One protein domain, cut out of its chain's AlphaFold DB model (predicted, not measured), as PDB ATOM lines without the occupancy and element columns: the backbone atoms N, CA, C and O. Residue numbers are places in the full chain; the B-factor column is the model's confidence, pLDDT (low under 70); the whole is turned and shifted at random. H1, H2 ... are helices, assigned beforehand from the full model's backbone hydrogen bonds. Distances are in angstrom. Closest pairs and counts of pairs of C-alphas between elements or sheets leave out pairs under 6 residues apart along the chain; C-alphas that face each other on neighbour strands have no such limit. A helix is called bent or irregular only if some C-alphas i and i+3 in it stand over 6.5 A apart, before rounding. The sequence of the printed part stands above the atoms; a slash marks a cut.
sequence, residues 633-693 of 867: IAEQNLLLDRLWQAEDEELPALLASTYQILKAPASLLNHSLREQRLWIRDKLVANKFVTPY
ATOM      1  N   ILE A 633     200.049 163.560 252.828       82.12
ATOM      2  CA  ILE A 633     200.953 164.453 252.088       82.12
ATOM      3  C   ILE A 633     200.329 164.885 250.757       82.12
ATOM      4  O   ILE A 633     200.376 166.068 250.438       82.12
ATOM      5  N   ALA A 634     199.689 163.974 250.014       78.19
ATOM      6  CA  ALA A 634     198.997 164.320 248.768       78.19
ATOM      7  C   ALA A 634     197.871 165.340 248.999       78.19
ATOM      8  O   ALA A 634     197.777 166.339 248.288       78.19
ATOM      9  N   GLU A 635     197.051 165.123 250.030       76.81
ATOM     10  CA  GLU A 635     195.986 166.059 250.407       76.81
ATOM     11  C   GLU A 635     196.551 167.414 250.844       76.81
ATOM     12  O   GLU A 635     196.062 168.460 250.417       76.81
ATOM     13  N   GLN A 636     197.613 167.411 251.657       83.12
ATOM     14  CA  GLN A 636     198.275 168.639 252.085       83.12
ATOM     15  C   GLN A 636     198.858 169.411 250.905       83.12
ATOM     16  O   GLN A 636     198.661 170.617 250.843       83.12
ATOM     17  N   ASN A 637     199.522 168.751 249.956       80.50
ATOM     18  CA  ASN A 637     200.156 169.420 248.821       80.50
ATOM     19  C   ASN A 637     199.134 170.116 247.911       80.50
ATOM     20  O   ASN A 637     199.369 171.251 247.507       80.50
ATOM     21  N   LEU A 638     197.973 169.501 247.656       75.69
ATOM     22  CA  LEU A 638     196.883 170.139 246.900       75.69
ATOM     23  C   LEU A 638     196.365 171.414 247.585       75.69
ATOM     24  O   LEU A 638     196.063 172.405 246.923       75.69
ATOM     25  N   LEU A 639     196.252 171.399 248.915       78.12
ATOM     26  CA  LEU A 639     195.802 172.562 249.682       78.12
ATOM     27  C   LEU A 639     196.890 173.633 249.799       78.12
ATOM     28  O   LEU A 639     196.584 174.817 249.696       78.12
ATOM     29  N   LEU A 640     198.143 173.224 249.998       81.19
ATOM     30  CA  LEU A 640     199.289 174.124 250.079       81.19
ATOM     31  C   LEU A 640     199.524 174.848 248.758       81.19
ATOM     32  O   LEU A 640     199.791 176.040 248.794       81.19
ATOM     33  N   ASP A 641     199.356 174.181 247.617       77.88
ATOM     34  CA  ASP A 641     199.422 174.825 246.303       77.88
ATOM     35  C   ASP A 641     198.356 175.915 246.161       77.88
ATOM     36  O   ASP A 641     198.667 177.063 245.850       77.88
ATOM     37  N   ARG A 642     197.104 175.609 246.525       72.38
ATOM     38  CA  ARG A 642     196.024 176.608 246.529       72.38
ATOM     39  C   ARG A 642     196.314 177.776 247.470       72.38
ATOM     40  O   ARG A 642     196.105 178.917 247.083       72.38
ATOM     41  N   LEU A 643     196.798 177.511 248.684       79.25
ATOM     42  CA  LEU A 643     197.172 178.549 249.653       79.25
ATOM     43  C   LEU A 643     198.361 179.388 249.185       79.25
ATOM     44  O   LEU A 643     198.414 180.590 249.432       79.25
ATOM     45  N   TRP A 644     199.322 178.769 248.509       82.12
ATOM     46  CA  TRP A 644     200.483 179.450 247.959       82.12
ATOM     47  C   TRP A 644     200.097 180.375 246.805       82.12
ATOM     48  O   TRP A 644     200.610 181.490 246.711       82.12
ATOM     49  N   GLN A 645     199.153 179.947 245.965       72.12
ATOM     50  CA  GLN A 645     198.654 180.735 244.840       72.12
ATOM     51  C   GLN A 645     197.587 181.765 245.218       72.12
ATOM     52  O   GLN A 645     197.459 182.742 244.490       72.12
ATOM     53  N   ALA A 646     196.873 181.585 246.334       72.31
ATOM     54  CA  ALA A 646     195.823 182.501 246.781       72.31
ATOM     55  C   ALA A 646     196.327 183.944 246.899       72.31
ATOM     56  O   ALA A 646     197.476 184.154 247.300       72.31
ATOM     57  N   GLU A 647     195.460 184.912 246.606       77.25
ATOM     58  CA  GLU A 647     195.696 186.332 246.884       77.25
ATOM     59  C   GLU A 647     195.564 186.620 248.389       77.25
ATOM     60  O   GLU A 647     195.005 185.822 249.151       77.25
ATOM     61  N   ASP A 648     196.116 187.743 248.845       86.38
ATOM     62  CA  ASP A 648     196.170 188.079 250.274       86.38
ATOM     63  C   ASP A 648     194.774 188.264 250.897       86.38
ATOM     64  O   ASP A 648     194.581 187.940 252.071       86.38
ATOM     65  N   GLU A 649     193.777 188.701 250.121       83.38
ATOM     66  CA  GLU A 649     192.388 188.836 250.572       83.38
ATOM     67  C   GLU A 649     191.704 187.480 250.817       83.38
ATOM     68  O   GLU A 649     190.843 187.358 251.691       83.38
ATOM     69  N   GLU A 650     192.081 186.448 250.060       79.94
ATOM     70  CA  GLU A 650     191.466 185.115 250.109       79.94
ATOM     71  C   GLU A 650     192.176 184.178 251.094       79.94
ATOM     72  O   GLU A 650     191.569 183.239 251.630       79.94
ATOM     73  N   LEU A 651     193.463 184.433 251.344       87.75
ATOM     74  CA  LEU A 651     194.338 183.563 252.118       87.75
ATOM     75  C   LEU A 651     193.792 183.229 253.519       87.75
ATOM     76  O   LEU A 651     193.757 182.037 253.842       87.75
ATOM     77  N   PRO A 652     193.323 184.185 254.350       89.12
ATOM     78  CA  PRO A 652     192.866 183.870 255.705       89.12
ATOM     79  C   PRO A 652     191.656 182.935 255.726       89.12
ATOM     80  O   PRO A 652     191.603 182.001 256.528       89.12
ATOM     81  N   ALA A 653     190.692 183.150 254.826       83.44
ATOM     82  CA  ALA A 653     189.496 182.317 254.730       83.44
ATOM     83  C   ALA A 653     189.848 180.904 254.245       83.44
ATOM     84  O   ALA A 653     189.382 179.908 254.809       83.44
ATOM     85  N   LEU A 654     190.723 180.806 253.240       78.88
ATOM     86  CA  LEU A 654     191.198 179.524 252.735       78.88
ATOM     87  C   LEU A 654     191.993 178.766 253.808       78.88
ATOM     88  O   LEU A 654     191.745 177.575 254.021       78.88
ATOM     89  N   LEU A 655     192.876 179.444 254.546       86.00
ATOM     90  CA  LEU A 655     193.646 178.855 255.642       86.00
ATOM     91  C   LEU A 655     192.727 178.388 256.779       86.00
ATOM     92  O   LEU A 655     192.860 177.258 257.247       86.00
ATOM     93  N   ALA A 656     191.725 179.186 257.158       85.31
ATOM     94  CA  ALA A 656     190.728 178.815 258.165       85.31
ATOM     95  C   ALA A 656     189.908 177.572 257.780       85.31
ATOM     96  O   ALA A 656     189.527 176.792 258.652       85.31
ATOM     97  N   SER A 657     189.671 177.342 256.486       77.06
ATOM     98  CA  SER A 657     188.974 176.138 256.010       77.06
ATOM     99  C   SER A 657     189.866 174.890 255.911       77.06
ATOM    100  O   SER A 657     189.353 173.777 255.820       77.06
ATOM    101  N   THR A 658     191.195 175.048 255.945       83.69
ATOM    102  CA  THR A 658     192.156 173.971 255.629       83.69
ATOM    103  C   THR A 658     193.141 173.641 256.757       83.69
ATOM    104  O   THR A 658     193.760 172.575 256.727       83.69
ATOM    105  N   TYR A 659     193.266 174.489 257.785       84.88
ATOM    106  CA  TYR A 659     194.298 174.378 258.828       84.88
ATOM    107  C   TYR A 659     194.332 173.018 259.545       84.88
ATOM    108  O   TYR A 659     195.413 172.520 259.860       84.88
ATOM    109  N   GLN A 660     193.175 172.375 259.758       81.75
ATOM    110  CA  GLN A 660     193.096 171.059 260.406       81.75
ATOM    111  C   GLN A 660     193.756 169.961 259.560       81.75
ATOM    112  O   GLN A 660     194.520 169.154 260.086       81.75
ATOM    113  N   ILE A 661     193.524 169.970 258.243       78.81
ATOM    114  CA  ILE A 661     194.106 169.005 257.295       78.81
ATOM    115  C   ILE A 661     195.624 169.227 257.187       78.81
ATOM    116  O   ILE A 661     196.420 168.283 257.194       78.81
ATOM    117  N   LEU A 662     196.046 170.493 257.187       82.44
ATOM    118  CA  LEU A 662     197.456 170.892 257.171       82.44
ATOM    119  C   LEU A 662     198.185 170.636 258.498       82.44
ATOM    120  O   LEU A 662     199.416 170.733 258.556       82.44
ATOM    121  N   LYS A 663     197.436 170.277 259.553       89.06
ATOM    122  CA  LYS A 663     197.914 170.167 260.937       89.06
ATOM    123  C   LYS A 663     198.598 171.460 261.402       89.06
ATOM    124  O   LYS A 663     199.620 171.413 262.084       89.06
ATOM    125  N   ALA A 664     198.061 172.606 260.989       90.06
ATOM    126  CA  ALA A 664     198.544 173.911 261.415       90.06
ATOM    127  C   ALA A 664     198.014 174.244 262.823       90.06
ATOM    128  O   ALA A 664     196.894 173.846 263.162       90.06
ATOM    129  N   PRO A 665     198.780 174.967 263.659       93.62
ATOM    130  CA  PRO A 665     198.288 175.396 264.962       93.62
ATOM    131  C   PRO A 665     197.146 176.404 264.786       93.62
ATOM    132  O   PRO A 665     197.237 177.308 263.960       93.62
ATOM    133  N   ALA A 666     196.083 176.290 265.589       93.12
ATOM    134  CA  ALA A 666     194.928 177.191 265.501       93.12
ATOM    135  C   ALA A 666     195.299 178.671 265.723       93.12
ATOM    136  O   ALA A 666     194.632 179.555 265.192       93.12
ATOM    137  N   SER A 667     196.387 178.946 266.456       94.44
ATOM    138  CA  SER A 667     196.916 180.301 266.645       94.44
ATOM    139  C   SER A 667     197.320 180.971 265.330       94.44
ATOM    140  O   SER A 667     197.174 182.185 265.219       94.44
ATOM    141  N   LEU A 668     197.739 180.193 264.323       93.38
ATOM    142  CA  LEU A 668     198.167 180.697 263.016       93.38
ATOM    143  C   LEU A 668     197.080 181.524 262.319       93.38
ATOM    144  O   LEU A 668     197.399 182.468 261.608       93.38
ATOM    145  N   LEU A 669     195.802 181.206 262.555       92.38
ATOM    146  CA  LEU A 669     194.670 181.932 261.968       92.38
ATOM    147  C   LEU A 669     194.589 183.392 262.433       92.38
ATOM    148  O   LEU A 669     194.023 184.225 261.733       92.38
ATOM    149  N   ASN A 670     195.167 183.694 263.598       91.81
ATOM    150  CA  ASN A 670     195.201 185.035 264.177       91.81
ATOM    151  C   ASN A 670     196.537 185.753 263.925       91.81
ATOM    152  O   ASN A 670     196.704 186.889 264.360       91.81
ATOM    153  N   HIS A 671     197.501 185.089 263.282       92.38
ATOM    154  CA  HIS A 671     198.785 185.695 262.938       92.38
ATOM    155  C   HIS A 671     198.636 186.646 261.743       92.38
ATOM    156  O   HIS A 671     197.665 186.566 260.986       92.38
ATOM    157  N   SER A 672     199.625 187.517 261.544       92.31
ATOM    158  CA  SER A 672     199.686 188.387 260.368       92.31
ATOM    159  C   SER A 672     199.744 187.578 259.064       92.31
ATOM    160  O   SER A 672     200.254 186.456 259.034       92.31
ATOM    161  N   LEU A 673     199.286 188.164 257.950       83.31
ATOM    162  CA  LEU A 673     199.372 187.539 256.619       83.31
ATOM    163  C   LEU A 673     200.800 187.087 256.281       83.31
ATOM    164  O   LEU A 673     201.003 185.999 255.745       83.31
ATOM    165  N   ARG A 674     201.806 187.884 256.663       83.00
ATOM    166  CA  ARG A 674     203.221 187.539 256.488       83.00
ATOM    167  C   ARG A 674     203.587 186.255 257.229       83.00
ATOM    168  O   ARG A 674     204.220 185.378 256.651       83.00
ATOM    169  N   GLU A 675     203.196 186.126 258.490       84.94
ATOM    170  CA  GLU A 675     203.466 184.926 259.291       84.94
ATOM    171  C   GLU A 675     202.712 183.700 258.762       84.94
ATOM    172  O   GLU A 675     203.270 182.604 258.737       84.94
ATOM    173  N   GLN A 676     201.481 183.880 258.271       86.62
ATOM    174  CA  GLN A 676     200.726 182.820 257.596       86.62
ATOM    175  C   GLN A 676     201.449 182.338 256.329       86.62
ATOM    176  O   GLN A 676     201.649 181.135 256.154       86.62
ATOM    177  N   ARG A 677     201.916 183.262 255.478       87.19
ATOM    178  CA  ARG A 677     202.700 182.955 254.267       87.19
ATOM    179  C   ARG A 677     204.015 182.252 254.590       87.19
ATOM    180  O   ARG A 677     204.352 181.272 253.929       87.19
ATOM    181  N   LEU A 678     204.740 182.716 255.610       84.19
ATOM    182  CA  LEU A 678     205.979 182.081 256.066       84.19
ATOM    183  C   LEU A 678     205.725 180.651 256.549       84.19
ATOM    184  O   LEU A 678     206.447 179.743 256.153       84.19
ATOM    185  N   TRP A 679     204.657 180.425 257.316       90.88
ATOM    186  CA  TRP A 679     204.292 179.079 257.751       90.88
ATOM    187  C   TRP A 679     203.944 178.159 256.574       90.88
ATOM    188  O   TRP A 679     204.396 177.017 256.534       90.88
ATOM    189  N   ILE A 680     203.177 178.651 255.593       84.81
ATOM    190  CA  ILE A 680     202.840 177.892 254.376       84.81
ATOM    191  C   ILE A 680     204.111 177.533 253.605       84.81
ATOM    192  O   ILE A 680     204.272 176.380 253.208       84.81
ATOM    193  N   ARG A 681     205.036 178.486 253.443       84.50
ATOM    194  CA  ARG A 681     206.344 178.249 252.821       84.50
ATOM    195  C   ARG A 681     207.113 177.159 253.559       84.50
ATOM    196  O   ARG A 681     207.560 176.200 252.939       84.50
ATOM    197  N   ASP A 682     207.243 177.275 254.874       83.94
ATOM    198  CA  ASP A 682     207.984 176.305 255.682       83.94
ATOM    199  C   ASP A 682     207.331 174.917 255.611       83.94
ATOM    200  O   ASP A 682     208.018 173.894 255.590       83.94
ATOM    201  N   LYS A 683     205.998 174.865 255.487       86.00
ATOM    202  CA  LYS A 683     205.255 173.626 255.268       86.00
ATOM    203  C   LYS A 683     205.502 173.026 253.878       86.00
ATOM    204  O   LYS A 683     205.678 171.813 253.789       86.00
ATOM    205  N   LEU A 684     205.561 173.840 252.821       82.19
ATOM    206  CA  LEU A 684     205.942 173.409 251.467       82.19
ATOM    207  C   LEU A 684     207.362 172.820 251.455       82.19
ATOM    208  O   LEU A 684     207.563 171.728 250.925       82.19
ATOM    209  N   VAL A 685     208.317 173.490 252.114       82.19
ATOM    210  CA  VAL A 685     209.702 173.009 252.278       82.19
ATOM    211  C   VAL A 685     209.722 171.668 253.015       82.19
ATOM    212  O   VAL A 685     210.344 170.710 252.561       82.19
ATOM    213  N   ALA A 686     209.006 171.568 254.140       85.50
ATOM    214  CA  ALA A 686     208.939 170.346 254.938       85.50
ATOM    215  C   ALA A 686     208.307 169.172 254.173       85.50
ATOM    216  O   ALA A 686     208.719 168.025 254.351       85.50
ATOM    217  N   ASN A 687     207.337 169.458 253.302       84.88
ATOM    218  CA  ASN A 687     206.707 168.479 252.420       84.88
ATOM    219  C   ASN A 687     207.536 168.183 251.160       84.88
ATOM    220  O   ASN A 687     207.081 167.405 250.319       84.88
ATOM    221  N   LYS A 688     208.726 168.785 251.014       88.69
ATOM    222  CA  LYS A 688     209.584 168.647 249.830       88.69
ATOM    223  C   LYS A 688     208.837 168.974 248.534       88.69
ATOM    224  O   LYS A 688     209.039 168.321 247.513       88.69
ATOM    225  N   PHE A 689     207.918 169.934 248.599       85.19
ATOM    226  CA  PHE A 689     206.971 170.227 247.532       85.19
ATOM    227  C   PHE A 689     207.687 170.647 246.241       85.19
ATOM    228  O   PHE A 689     208.562 171.509 246.274       85.19
ATOM    229  N   VAL A 690     207.273 170.066 245.112       81.38
ATOM    230  CA  VAL A 690     207.672 170.499 243.758       81.38
ATOM    231  C   VAL A 690     206.435 170.964 242.999       81.38
ATOM    232  O   VAL A 690     206.367 172.088 242.515       81.38
ATOM    233  N   THR A 691     205.417 170.108 242.950       78.81
ATOM    234  CA  THR A 691     204.066 170.445 242.491       78.81
ATOM    235  C   THR A 691     203.054 169.741 243.403       78.81
ATOM    236  O   THR A 691     203.452 168.935 244.249       78.81
ATOM    237  N   PRO A 692     201.734 169.938 243.232       76.56
ATOM    238  CA  PRO A 692     200.748 169.168 243.991       76.56
ATOM    239  C   PRO A 692     200.924 167.645 243.886       76.56
ATOM    240  O   PRO A 692     200.565 166.916 244.811       76.56
ATOM    241  N   TYR A 693     201.488 167.172 242.772       81.94
ATOM    242  CA  TYR A 693     201.622 165.752 242.444       81.94
ATOM    243  C   TYR A 693     203.051 165.218 242.578       81.94
ATOM    244  O   TYR A 693     203.233 164.003 242.573       81.94
TER     245      TYR A 693
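What this domain is: This is residues 633 to 693 of the 867 residues of the protein "S8 family serine peptidase" of Caldilineales bacterium (UniProt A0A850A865). H1, H2 and H4 make a small bundle, three helices side by side with their centres in a triangle; short H3 packs on H2, away from H1. The printed part has 61 residues, 44 of them in four named helices, H1 to H4 in order along the chain, with no named strand; the class is all helix, and the whole is compact, with a radius of gyration of the C-alphas of 10.4 A and spans of 29 by 21 by 18 A.

Where its parts are: Find C-alpha 633 at (200.953, 164.453, 252.088); H1 runs from there to residue 645, 18.0 A. H2, residues 651 to 662, is irregular: C-alphas 657 and 660 are 7.9 A apart. H3 is residues 666 to 670. H4, residues 673 to 686, runs 19.7 A to C-alpha 686 at (208.939, 170.346, 254.938).

How they stand to each other: Look first at the helical hairpin of H1 and H2: they touch, closest C-alphas Gln 636 and Leu 662, 5.6 A, at a shallow tilt of 11 degrees, opposite ways. H4 touches H1, closest C-alphas Leu 640 and Ile 680, 6.7 A, at 37 degrees, only just steep. H3 touches H2, closest C-alphas Ala 656 and Leu 669, 6.3 A. In H1 and H4 every O i to N i+4 pair is within hydrogen-bond range, in H2 6 of 8, in H3 0 of 1, beside 2 of 2 O i to N i+3 pairs.

The domain as a whole: The farthest C-alphas, Asn 670 and Tyr 693, are 29.8 A apart. The printed part has no cut, the three links are tight, and no printed residue is under 70 in pLDDT.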